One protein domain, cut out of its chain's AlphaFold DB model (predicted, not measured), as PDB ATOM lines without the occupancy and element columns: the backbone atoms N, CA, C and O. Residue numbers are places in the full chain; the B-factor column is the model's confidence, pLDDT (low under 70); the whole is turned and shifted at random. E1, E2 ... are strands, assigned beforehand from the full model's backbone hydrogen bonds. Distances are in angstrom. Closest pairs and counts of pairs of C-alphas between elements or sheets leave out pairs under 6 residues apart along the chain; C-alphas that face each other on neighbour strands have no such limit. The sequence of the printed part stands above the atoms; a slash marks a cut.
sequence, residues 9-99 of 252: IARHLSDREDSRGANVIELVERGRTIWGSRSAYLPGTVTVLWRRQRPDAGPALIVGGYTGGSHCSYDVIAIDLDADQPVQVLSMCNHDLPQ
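Overview. This is residues 9 to 99 of the 252 residues of an uncharacterized protein of Telmatospirillum sp (UniProt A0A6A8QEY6). Two strongly twisted antiparallel sheets, E1 to E3 and E4 to E7, lie face to face as a loose two-layer sandwich, nearest each other where E1 comes to E4 and more open toward E3 and E7. The link of residues 80 to 87 reaches from the larger sheet toward E3 on the open side, while residues 14 to 23 and residues 52 to 60 make loops at the two ends of the long axis. The printed part has 91 residues, with no named helix and seven named strands, E1 to E7 in chain order; its class is all strand, though under half of its residues, 44, are in named strands. The sheet orders are E1 - E2 - E3 and E4 - E5 - E6 - E7. The whole is compact, with a radius of gyration of the C-alphas of 13.1 A and spans of 37 by 30 by 19 A.

Arrangement. E1, residues 9 to 13, and E2, residues 24 to 29, form a hairpin at 145 degrees, with N 11 and O 26 at 2.7 A. E2 and E3, residues 32 to 38, form the next hairpin through a tight link, with N 27 and O 35 at 2.8 A. These three strands are a meander, each the antiparallel neighbour of the one before. E4, residues 46 to 51, E5, residues 61 to 68, E6, residues 73 to 79, and E7, residues 88 to 92, are a second meander, with edge strands E4 and E7. Across it, N 47 and O 64 are 2.8 A apart, N 77 and O 63 are 2.8 A apart, and N 76 and O 90 are 2.8 A apart. Between the sheets, the closest C-alphas of E1 and E4 are those of Ala 10 and Val 46, 6.1 A apart. E2 and E4 are only just apart, at 8.2 A; E3 and E7 are apart.

Along the chain. E1 begins at C-alpha 9 (132.586, 104.074, 81.665) and is 12.2 A long. E2 is 16.0 A, E3 17.4 A and E4 14.0 A long; E4 begins at C-alpha 46 (131.831, 104.528, 90.491). E5 is 21.9 A, E6 19.4 A and E7 13.2 A long, and E7 ends at C-alpha 92 (127.234, 99.542, 103.151).

Size, cuts and confidence. The two C-alphas farthest apart, those of Ser 19 and Arg 54, are 40.6 A apart. The printed part has no cut, and no link is long. The mean pLDDT of the printed part is 74.7; residues 9 to 25, 28, 31 to 44 and 69 to 71 are under 70.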
ATOM      1  N   ILE A   9     131.907 103.065  80.853       64.06
ATOM      2  CA  ILE A   9     132.586 104.074  81.665       64.06
ATOM      3  C   ILE A   9     131.522 104.816  82.463       64.06
ATOM      4  O   ILE A   9     130.630 105.430  81.879       64.06
ATOM      5  N   ALA A  10     131.639 104.807  83.788       63.28
ATOM      6  CA  ALA A  10     130.895 105.738  84.619       63.28
ATOM      7  C   ALA A  10     131.509 107.135  84.470       63.28
ATOM      8  O   ALA A  10     132.678 107.357  84.789       63.28
ATOM      9  N   ARG A  11     130.735 108.076  83.938       62.28
ATOM     10  CA  ARG A  11     131.099 109.483  83.804       62.28
ATOM     11  C   ARG A  11     130.313 110.296  84.813       62.28
ATOM     12  O   ARG A  11     129.100 110.164  84.935       62.28
ATOM     13  N   HIS A  12     131.022 111.157  85.523       58.38
ATOM     14  CA  HIS A  12     130.402 112.203  86.318       58.38
ATOM     15  C   HIS A  12     130.116 113.399  85.409       58.38
ATOM     16  O   HIS A  12     130.987 113.805  84.637       58.38
ATOM     17  N   LEU A  13     128.899 113.935  85.469       53.31
ATOM     18  CA  LEU A  13     128.559 115.183  84.792       53.31
ATOM     19  C   LEU A  13     128.618 116.336  85.799       53.31
ATOM     20  O   LEU A  13     127.615 116.666  86.431       53.31
ATOM     21  N   SER A  14     129.791 116.957  85.935       47.88
ATOM     22  CA  SER A  14     130.032 118.083  86.852       47.88
ATOM     23  C   SER A  14     129.261 119.352  86.501       47.88
ATOM     24  O   SER A  14     128.990 120.167  87.374       47.88
ATOM     25  N   ASP A  15     128.866 119.517  85.239       47.88
ATOM     26  CA  ASP A  15     128.369 120.804  84.738       47.88
ATOM     27  C   ASP A  15     126.835 120.923  84.797       47.88
ATOM     28  O   ASP A  15     126.248 121.892  84.312       47.88
ATOM     29  N   ARG A  16     126.161 119.927  85.389       45.69
ATOM     30  CA  ARG A  16     124.720 119.940  85.671       45.69
ATOM     31  C   ARG A  16     124.457 119.873  87.172       45.69
ATOM     32  O   ARG A  16     123.613 119.099  87.617       45.69
ATOM     33  N   GLU A  17     125.140 120.713  87.944       42.59
ATOM     34  CA  GLU A  17     124.602 121.124  89.238       42.59
ATOM     35  C   GLU A  17     123.253 121.805  88.976       42.59
ATOM     36  O   GLU A  17     123.169 122.978  88.609       42.59
ATOM     37  N   ASP A  18     122.160 121.051  89.108       45.09
ATOM     38  CA  ASP A  18     120.890 121.702  89.374       45.09
ATOM     39  C   ASP A  18     120.994 122.394  90.742       45.09
ATOM     40  O   ASP A  18     121.839 122.061  91.576       45.09
ATOM     41  N   SER A  19     120.140 123.385  90.982       41.81
ATOM     42  CA  SER A  19     120.104 124.199  92.208       41.81
ATOM     43  C   SER A  19     120.016 123.418  93.541       41.81
ATOM     44  O   SER A  19     119.915 124.043  94.594       41.81
ATOM     45  N   ARG A  20     119.993 122.077  93.519       49.50
ATOM     46  CA  ARG A  20     119.931 121.184  94.681       49.50
ATOM     47  C   ARG A  20     121.208 120.361  94.908       49.50
ATOM     48  O   ARG A  20     121.220 119.576  95.851       49.50
ATOM     49  N   GLY A  21     122.264 120.528  94.104       52.22
ATOM     50  CA  GLY A  21     123.589 119.942  94.374       52.22
ATOM     51  C   GLY A  21     123.680 118.416  94.231       52.22
ATOM     52  O   GLY A  21     124.529 117.788  94.859       52.22
ATOM     53  N   ALA A  22     122.801 117.792  93.441       52.69
ATOM     54  CA  ALA A  22     122.870 116.355  93.178       52.69
ATOM     55  C   ALA A  22     123.859 116.050  92.040       52.69
ATOM     56  O   ALA A  22     123.703 116.553  90.928       52.69
ATOM     57  N   ASN A  23     124.840 115.181  92.301       55.53
ATOM     58  CA  ASN A  23     125.729 114.653  91.268       55.53
ATOM     59  C   ASN A  23     124.939 113.762  90.295       55.53
ATOM     60  O   ASN A  23     124.061 113.000  90.705       55.53
ATOM     61  N   VAL A  24     125.238 113.848  88.996       60.03
ATOM     62  CA  VAL A  24     124.680 112.932  87.993       60.03
ATOM     63  C   VAL A  24     125.761 111.941  87.579       60.03
ATOM     64  O   VAL A  24     126.802 112.345  87.052       60.03
ATOM     65  N   ILE A  25     125.519 110.650  87.813       65.88
ATOM     66  CA  ILE A  25     126.314 109.577  87.213       65.88
ATOM     67  C   ILE A  25     125.647 109.190  85.909       65.88
ATOM     68  O   ILE A  25     124.484 108.797  85.914       65.88
ATOM     69  N   GLU A  26     126.408 109.219  84.824       71.31
ATOM     70  CA  GLU A  26     126.038 108.580  83.573       71.31
ATOM     71  C   GLU A  26     126.913 107.355  83.333       71.31
ATOM     72  O   GLU A  26     128.139 107.444  83.303       71.31
ATOM     73  N   LEU A  27     126.298 106.199  83.118       70.44
ATOM     74  CA  LEU A  27     126.994 105.069  82.520       70.44
ATOM     75  C   LEU A  27     127.002 105.291  81.015       70.44
ATOM     76  O   LEU A  27     125.951 105.498  80.411       70.44
ATOM     77  N   VAL A  28     128.188 105.275  80.415       69.62
ATOM     78  CA  VAL A  28     128.380 105.523  78.988       69.62
ATOM     79  C   VAL A  28     129.059 104.322  78.349       69.62
ATOM     80  O   VAL A  28     130.147 103.930  78.760       69.62
ATOM     81  N   GLU A  29     128.453 103.781  77.296       71.62
ATOM     82  CA  GLU A  29     129.048 102.754  76.441       71.62
ATOM     83  C   GLU A  29     129.110 103.280  75.007       71.62
ATOM     84  O   GLU A  29     128.127 103.804  74.479       71.62
ATOM     85  N   ARG A  30     130.288 103.202  74.371       74.44
ATOM     86  CA  ARG A  30     130.507 103.675  72.986       74.44
ATOM     87  C   ARG A  30     130.025 105.116  72.738       74.44
ATOM     88  O   ARG A  30     129.490 105.445  71.682       74.44
ATOM     89  N   GLY A  31     130.192 105.985  73.737       64.88
ATOM     90  CA  GLY A  31     129.796 107.396  73.668       64.88
ATOM     91  C   GLY A  31     128.294 107.660  73.817       64.88
ATOM     92  O   GLY A  31     127.878 108.801  73.639       64.88
ATOM     93  N   ARG A  32     127.488 106.644  74.153       59.38
ATOM     94  CA  ARG A  32     126.059 106.781  74.455       59.38
ATOM     95  C   ARG A  32     125.805 106.566  75.937       59.38
ATOM     96  O   ARG A  32     126.291 105.590  76.500       59.38
ATOM     97  N   THR A  33     125.030 107.456  76.542       67.31
ATOM     98  CA  THR A  33     124.512 107.269  77.898       67.31
ATOM     99  C   THR A  33     123.543 106.094  77.886       67.31
ATOM    100  O   THR A  33     122.534 106.131  77.186       67.31
ATOM    101  N   ILE A  34     123.891 105.040  78.615       66.12
ATOM    102  CA  ILE A  34     123.079 103.830  78.776       66.12
ATOM    103  C   ILE A  34     122.290 103.842  80.087       66.12
ATOM    104  O   ILE A  34     121.339 103.090  80.223       66.12
ATOM    105  N   TRP A  35     122.662 104.703  81.039       65.62
ATOM    106  CA  TRP A  35     121.906 104.945  82.268       65.62
ATOM    107  C   TRP A  35     122.350 106.260  82.910       65.62
ATOM    108  O   TRP A  35     123.522 106.621  82.800       65.62
ATOM    109  N   GLY A  36     121.444 106.961  83.592       57.47
ATOM    110  CA  GLY A  36     121.736 108.209  84.295       57.47
ATOM    111  C   GLY A  36     121.004 108.290  85.634       57.47
ATOM    112  O   GLY A  36     119.783 108.172  85.663       57.47
ATOM    113  N   SER A  37     121.719 108.537  86.734       62.28
ATOM    114  CA  SER A  37     121.108 108.744  88.055       62.28
ATOM    115  C   SER A  37     121.585 110.022  88.716       62.28
ATOM    116  O   SER A  37     122.766 110.359  88.674       62.28
ATOM    117  N   ARG A  38     120.638 110.715  89.352       55.50
ATOM    118  CA  ARG A  38     120.879 111.857  90.233       55.50
ATOM    119  C   ARG A  38     121.147 111.317  91.632       55.50
ATOM    120  O   ARG A  38     120.211 111.136  92.406       55.50
ATOM    121  N   SER A  39     122.396 111.021  91.950       57.94
ATOM    122  CA  SER A  39     122.757 110.529  93.275       57.94
ATOM    123  C   SER A  39     124.076 111.132  93.732       57.94
ATOM    124  O   SER A  39     124.953 111.412  92.923       57.94
ATOM    125  N   ALA A  40     124.208 111.347  95.038       59.28
ATOM    126  CA  ALA A  40     125.258 112.135  95.684       59.28
ATOM    127  C   ALA A  40     126.652 111.469  95.704       59.28
ATOM    128  O   ALA A  40     127.451 111.731  96.599       59.28
ATOM    129  N   TYR A  41     126.976 110.616  94.734       64.81
ATOM    130  CA  TYR A  41     128.276 109.951  94.671       64.81
ATOM    131  C   TYR A  41     129.383 110.935  94.304       64.81
ATOM    132  O   TYR A  41     129.176 111.839  93.487       64.81
ATOM    133  N   LEU A  42     130.572 110.747  94.877       60.28
ATOM    134  CA  LEU A  42     131.720 111.580  94.524       60.28
ATOM    135  C   LEU A  42     132.180 111.301  93.078       60.28
ATOM    136  O   LEU A  42     132.189 110.140  92.647       60.28
ATOM    137  N   PRO A  43     132.605 112.331  92.320       55.56
ATOM    138  CA  PRO A  43     133.145 112.150  90.975       55.56
ATOM    139  C   PRO A  43     134.271 111.105  90.941       55.56
ATOM    140  O   PRO A  43     135.181 111.143  91.765       55.56
ATOM    141  N   GLY A  44     134.229 110.181  89.975       57.28
ATOM    142  CA  GLY A  44     135.298 109.195  89.754       57.28
ATOM    143  C   GLY A  44     135.322 107.997  90.713       57.28
ATOM    144  O   GLY A  44     136.283 107.237  90.688       57.28
ATOM    145  N   THR A  45     134.283 107.803  91.529       73.62
ATOM    146  CA  THR A  45     134.229 106.722  92.536       73.62
ATOM    147  C   THR A  45     133.277 105.575  92.193       73.62
ATOM    148  O   THR A  45     132.999 104.719  93.033       73.62
ATOM    149  N   VAL A  46     132.759 105.558  90.964       79.75
ATOM    150  CA  VAL A  46     131.831 104.528  90.491       79.75
ATOM    151  C   VAL A  46     132.596 103.474  89.706       79.75
ATOM    152  O   VAL A  46     133.262 103.791  88.719       79.75
ATOM    153  N   THR A  47     132.450 102.219  90.107       86.06
ATOM    154  CA  THR A  47     133.151 101.071  89.532       86.06
ATOM    155  C   THR A  47     132.140 100.041  89.051       86.06
ATOM    156  O   THR A  47     131.235  99.663  89.790       86.06
ATOM    157  N   VAL A  48     132.291  99.548  87.820       89.50
ATOM    158  CA  VAL A  48     131.528  98.378  87.358       89.50
ATOM    159  C   VAL A  48     132.100  97.144  88.047       89.50
ATOM    160  O   VAL A  48     133.253  96.791  87.819       89.50
ATOM    161  N   LEU A  49     131.295  96.503  88.893       92.75
ATOM    162  CA  LEU A  49     131.692  95.309  89.639       92.75
ATOM    163  C   LEU A  49     131.447  94.040  88.829       92.75
ATOM    164  O   LEU A  49     132.200  93.077  88.934       92.75
ATOM    165  N   TRP A  50     130.391  94.040  88.013       95.00
ATOM    166  CA  TRP A  50     130.028  92.899  87.186       95.00
ATOM    167  C   TRP A  50     129.100  93.318  86.039       95.00
ATOM    168  O   TRP A  50     128.356  94.298  86.134       95.00
ATOM    169  N   ARG A  51     129.153  92.554  84.943       93.50
ATOM    170  CA  ARG A  51     128.329  92.736  83.743       93.50
ATOM    171  C   ARG A  51     127.717  91.408  83.325       93.50
ATOM    172  O   ARG A  51     128.431  90.407  83.220       93.50
ATOM    173  N   ARG A  52     126.427  91.442  82.989       93.12
ATOM    174  CA  ARG A  52     125.680  90.297  82.469       93.12
ATOM    175  C   ARG A  52     126.343  89.697  81.235       93.12
ATOM    176  O   ARG A  52     126.569  90.393  80.249       93.12
ATOM    177  N   GLN A  53     126.621  88.395  81.294       89.31
ATOM    178  CA  GLN A  53     127.193  87.628  80.176       89.31
ATOM    179  C   GLN A  53     126.132  86.842  79.393       89.31
ATOM    180  O   GLN A  53     126.370  86.455  78.251       89.31
ATOM    181  N   ARG A  54     124.955  86.597  79.990       88.38
ATOM    182  CA  ARG A  54     123.837  85.860  79.381       88.38
ATOM    183  C   ARG A  54     122.507  86.555  79.671       88.38
ATOM    184  O   ARG A  54     122.379  87.085  80.767       88.38
ATOM    185  N   PRO A  55     121.525  86.552  78.753       84.88
ATOM    186  CA  PRO A  55     120.285  87.323  78.914       84.88
ATOM    187  C   PRO A  55     119.493  87.034  80.198       84.88
ATOM    188  O   PRO A  55     118.832  87.923  80.715       84.88
ATOM    189  N   ASP A  56     119.582  85.812  80.711       85.81
ATOM    190  CA  ASP A  56     118.869  85.287  81.879       85.81
ATOM    191  C   ASP A  56     119.681  85.343  83.189       85.81
ATOM    192  O   ASP A  56     119.199  84.950  84.253       85.81
ATOM    193  N   ALA A  57     120.922  85.824  83.133       88.06
ATOM    194  CA  ALA A  57     121.841  85.832  84.263       88.06
ATOM    195  C   ALA A  57     121.836  87.187  84.979       88.06
ATOM    196  O   ALA A  57     122.762  87.958  84.782       88.06
ATOM    197  N   GLY A  58     120.826  87.478  85.800       92.00
ATOM    198  CA  GLY A  58     120.834  88.639  86.699       92.00
ATOM    199  C   GLY A  58     120.507  90.002  86.060       92.00
ATOM    200  O   GLY A  58     120.027  90.064  84.918       92.00
ATOM    201  N   PRO A  59     120.766  91.115  86.784       94.19
ATOM    202  CA  PRO A  59     120.606  92.471  86.252       94.19
ATOM    203  C   PRO A  59     121.574  92.697  85.085       94.19
ATOM    204  O   PRO A  59     122.481  91.902  84.867       94.19
ATOM    205  N   ALA A  60     121.435  93.777  84.319       92.88
ATOM    206  CA  ALA A  60     122.380  94.058  83.236       92.88
ATOM    207  C   ALA A  60     123.780  94.416  83.765       92.88
ATOM    208  O   ALA A  60     124.795  93.975  83.211       92.88
ATOM    209  N   LEU A  61     123.830  95.206  84.841       93.50
ATOM    210  CA  LEU A  61     125.055  95.666  85.486       93.50
ATOM    211  C   LEU A  61     124.917  95.638  87.006       93.50
ATOM    212  O   LEU A  61     123.842  95.878  87.559       93.50
ATOM    213  N   ILE A  62     126.049  95.419  87.668       94.06
ATOM    214  CA  ILE A  62     126.227  95.713  89.089       94.06
ATOM    215  C   ILE A  62     127.347  96.734  89.183       94.06
ATOM    216  O   ILE A  62     128.453  96.506  88.680       94.06
ATOM    217  N   VAL A  63     127.057  97.862  89.816       91.38
ATOM    218  CA  VAL A  63     128.029  98.933  90.019       91.38
ATOM    219  C   VAL A  63     128.176  99.230  91.501       91.38
ATOM    220  O   VAL A  63     127.227  99.104  92.268       91.38
ATOM    221  N   GLY A  64     129.380  99.604  91.899       88.75
ATOM    222  CA  GLY A  64     129.693 100.113  93.221       88.75
ATOM    223  C   GLY A  64     129.954 101.610  93.151       88.75
ATOM    224  O   GLY A  64     130.542 102.061  92.170       88.75
ATOM    225  N   GLY A  65     129.547 102.381  94.153       86.06
ATOM    226  CA  GLY A  65     129.791 103.825  94.189       86.06
ATOM    227  C   GLY A  65     130.039 104.337  95.599       86.06
ATOM    228  O   GLY A  65     129.324 103.959  96.520       86.06
ATOM    229  N   TYR A  66     131.031 105.211  95.770       83.44
ATOM    230  CA  TYR A  66     131.311 105.840  97.062       83.44
ATOM    231  C   TYR A  66     130.295 106.940  97.374       83.44
ATOM    232  O   TYR A  66     130.191 107.933  96.644       83.44
ATOM    233  N   THR A  67     129.561 106.786  98.472       77.50
ATOM    234  CA  THR A  67     128.473 107.698  98.859       77.50
ATOM    235  C   THR A  67     128.927 108.864  99.732       77.50
ATOM    236  O   THR A  67     128.123 109.742 100.037       77.50
ATOM    237  N   GLY A  68     130.193 108.899 100.157       72.12
ATOM    238  CA  GLY A  68     130.655 109.865 101.157       72.12
ATOM    239  C   GLY A  68     130.500 109.368 102.594       72.12
ATOM    240  O   GLY A  68     130.141 108.219 102.833       72.12
ATOM    241  N   GLY A  69     130.790 110.253 103.551       68.56
ATOM    242  CA  GLY A  69     130.786 109.959 104.990       68.56
ATOM    243  C   GLY A  69     132.191 109.849 105.591       68.56
ATOM    244  O   GLY A  69     133.180 109.713 104.874       68.56
ATOM    245  N   SER A  70     132.282 109.925 106.922       62.03
ATOM    246  CA  SER A  70     133.526 109.729 107.695       62.03
ATOM    247  C   SER A  70     134.006 108.274 107.729       62.03
ATOM    248  O   SER A  70     135.093 107.998 108.227       62.03
ATOM    249  N   HIS A  71     133.200 107.366 107.186       64.31
ATOM    250  CA  HIS A  71     133.247 105.924 107.412       64.31
ATOM    251  C   HIS A  71     133.318 105.126 106.112       64.31
ATOM    252  O   HIS A  71     132.895 103.982 106.044       64.31
ATOM    253  N   CYS A  72     133.825 105.747 105.050       71.81
ATOM    254  CA  CYS A  72     133.997 105.122 103.748       71.81
ATOM    255  C   CYS A  72     132.772 104.327 103.248       71.81
ATOM    256  O   CYS A  72     132.893 103.152 102.914       71.81
ATOM    257  N   SER A  73     131.586 104.938 103.239       82.88
ATOM    258  CA  SER A  73     130.360 104.251 102.830       82.88
ATOM    259  C   SER A  73     130.286 104.080 101.310       82.88
ATOM    260  O   SER A  73     130.640 104.983 100.538       82.88
ATOM    261  N   TYR A  74     129.793 102.919 100.883       87.56
ATOM    262  CA  TYR A  74     129.589 102.581  99.480       87.56
ATOM    263  C   TYR A  74     128.191 102.019  99.258       87.56
ATOM    264  O   TYR A  74     127.662 101.291 100.093       87.56
ATOM    265  N   ASP A  75     127.634 102.271  98.080       89.06
ATOM    266  CA  ASP A  75     126.470 101.543  97.595       89.06
ATOM    267  C   ASP A  75     126.879 100.480  96.580       89.06
ATOM    268  O   ASP A  75     127.752 100.707  95.740       89.06
ATOM    269  N   VAL A  76     126.167  99.358  96.607       91.62
ATOM    270  CA  VAL A  76     126.086  98.375  95.527       91.62
ATOM    271  C   VAL A  76     124.739  98.550  94.838       91.62
ATOM    272  O   VAL A  76     123.689  98.533  95.480       91.62
ATOM    273  N   ILE A  77     124.758  98.730  93.522       90.94
ATOM    274  CA  ILE A  77     123.590  99.115  92.731       90.94
ATOM    275  C   ILE A  77     123.378  98.085  91.624       90.94
ATOM    276  O   ILE A  77     124.271  97.846  90.810       90.94
ATOM    277  N   ALA A  78     122.179  97.509  91.579       93.06
ATOM    278  CA  ALA A  78     121.725  96.647  90.496       93.06
ATOM    279  C   ALA A  78     120.992  97.487  89.444       93.06
ATOM    280  O   ALA A  78     120.073  98.238  89.777       93.06
ATOM    281  N   ILE A  79     121.390  97.370  88.177       89.62
ATOM    282  CA  ILE A  79     120.853  98.177  87.075       89.62
ATOM    283  C   ILE A  79     120.397  97.254  85.951       89.62
ATOM    284  O   ILE A  79     121.155  96.388  85.511       89.62
ATOM    285  N   ASP A  80     119.191  97.495  85.444       87.69
ATOM    286  CA  ASP A  80     118.784  97.029  84.124       87.69
ATOM    287  C   ASP A  80     118.794  98.207  83.148       87.69
ATOM    288  O   ASP A  80     118.417  99.319  83.512       87.69
ATOM    289  N   LEU A  81     119.282  97.985  81.927       83.38
ATOM    290  CA  LEU A  81     119.505  99.078  80.966       83.38
ATOM    291  C   LEU A  81     118.211  99.568  80.314       83.38
ATOM    292  O   LEU A  81     118.164 100.687  79.815       83.38
ATOM    293  N   ASP A  82     117.170  98.739  80.346       82.56
ATOM    294  CA  ASP A  82     115.847  99.078  79.826       82.56
ATOM    295  C   ASP A  82     114.957  99.757  80.890       82.56
ATOM    296  O   ASP A  82     113.809 100.105  80.606       82.56
ATOM    297  N   ALA A  83     115.468  99.954  82.114       78.00
ATOM    298  CA  ALA A  83     114.743 100.560  83.226       78.00
ATOM    299  C   ALA A  83     115.179 102.013  83.490       78.00
ATOM    300  O   ALA A  83     116.365 102.343  83.514       78.00
ATOM    301  N   ASP A  84     114.207 102.879  83.793       72.06
ATOM    302  CA  ASP A  84     114.446 104.296  84.118       72.06
ATOM    303  C   ASP A  84     115.042 104.518  85.523       72.06
ATOM    304  O   ASP A  84     115.458 105.628  85.862       72.06
ATOM    305  N   GLN A  85     115.037 103.495  86.381       73.94
ATOM    306  CA  GLN A  85     115.515 103.537  87.764       73.94
ATOM    307  C   GLN A  85     116.378 102.305  88.063       73.94
ATOM    308  O   GLN A  85     116.182 101.264  87.433       73.94
ATOM    309  N   PRO A  86     117.331 102.396  89.013       77.56
ATOM    310  CA  PRO A  86     118.041 101.212  89.475       77.56
ATOM    311  C   PRO A  86     117.045 100.205  90.050       77.56
ATOM    312  O   PRO A  86     116.092 100.581  90.731       77.56
ATOM    313  N   VAL A  87     117.309  98.926  89.799       85.69
ATOM    314  CA  VAL A  87     116.489  97.825  90.311       85.69
ATOM    315  C   VAL A  87     116.600  97.760  91.831       85.69
ATOM    316  O   VAL A  87     115.611  97.594  92.537       85.69
ATOM    317  N   GLN A  88     117.813  97.953  92.354       91.06
ATOM    318  CA  GLN A  88     118.066  97.933  93.788       91.06
ATOM    319  C   GLN A  88     119.305  98.757  94.142       91.06
ATOM    320  O   GLN A  88     120.269  98.803  93.377       91.06
ATOM    321  N   VAL A  89     119.290  99.361  95.331       89.44
ATOM    322  CA  VAL A  89     120.445 100.023  95.949       89.44
ATOM    323  C   VAL A  89     120.647  99.443  97.348       89.44
ATOM    324  O   VAL A  89     119.749  99.517  98.193       89.44
ATOM    325  N   LEU A  90     121.821  98.868  97.590       90.88
ATOM    326  CA  LEU A  90     122.245  98.304  98.869       90.88
ATOM    327  C   LEU A  90     123.397  99.141  99.420       90.88
ATOM    328  O   LEU A  90     124.480  99.146  98.846       90.88
ATOM    329  N   SER A  91     123.155  99.840 100.525       88.38
ATOM    330  CA  SER A  91     124.164 100.687 101.168       88.38
ATOM    331  C   SER A  91     124.960  99.904 102.205       88.38
ATOM    332  O   SER A  91     124.370  99.186 103.015       88.38
ATOM    333  N   MET A  92     126.274 100.091 102.197       85.50
ATOM    334  CA  MET A  92     127.234  99.542 103.151       85.50
ATOM    335  C   MET A  92     128.017 100.684 103.802       85.50
ATOM    336  O   MET A  92     128.336 101.680 103.142       85.50
ATOM    337  N   CYS A  93     128.379 100.521 105.069       79.75
ATOM    338  CA  CYS A  93     129.314 101.402 105.760       79.75
ATOM    339  C   CYS A  93     130.635 100.665 106.024       79.75
ATOM    340  O   CYS A  93     130.686  99.438 106.051       79.75
ATOM    341  N   ASN A  94     131.719 101.429 106.191       74.00
ATOM    342  CA  ASN A  94     133.023 100.965 106.678       74.00
ATOM    343  C   ASN A  94     133.614  99.739 105.965       74.00
ATOM    344  O   ASN A  94     134.294  98.930 106.597       74.00
ATOM    345  N   HIS A  95     133.395  99.594 104.658       80.00
ATOM    346  CA  HIS A  95     133.902  98.438 103.926       80.00
ATOM    347  C   HIS A  95     134.219  98.750 102.466       80.00
ATOM    348  O   HIS A  95     133.600  99.620 101.861       80.00
ATOM    349  N   ASP A  96     135.155  98.001 101.887       84.94
ATOM    350  CA  ASP A  96     135.423  98.037 100.452       84.94
ATOM    351  C   ASP A  96     134.241  97.483  99.643       84.94
ATOM    352  O   ASP A  96     133.429  96.688 100.131       84.94
ATOM    353  N   LEU A  97     134.176  97.875  98.367       88.44
ATOM    354  CA  LEU A  97     133.230  97.302  97.412       88.44
ATOM    355  C   LEU A  97     133.402  95.780  97.331       88.44
ATOM    356  O   LEU A  97     134.536  95.293  97.280       88.44
ATOM    357  N   PRO A  98     132.302  95.015  97.271       92.69
ATOM    358  CA  PRO A  98     132.407  93.577  97.313       92.69
ATOM    359  C   PRO A  98     132.930  93.044  95.983       92.69
ATOM    360  O   PRO A  98     132.633  93.566  94.902       92.69
ATOM    361  N   GLN A  99     133.657  91.935  96.054       94.06
ATOM    362  CA  GLN A  99     133.974  91.173  94.860       94.06
ATOM    363  C   GLN A  99     132.726  90.412  94.402       94.06
ATOM    364  O   GLN A  99     132.198  89.560  95.120       94.06
TER     365      GLN A  99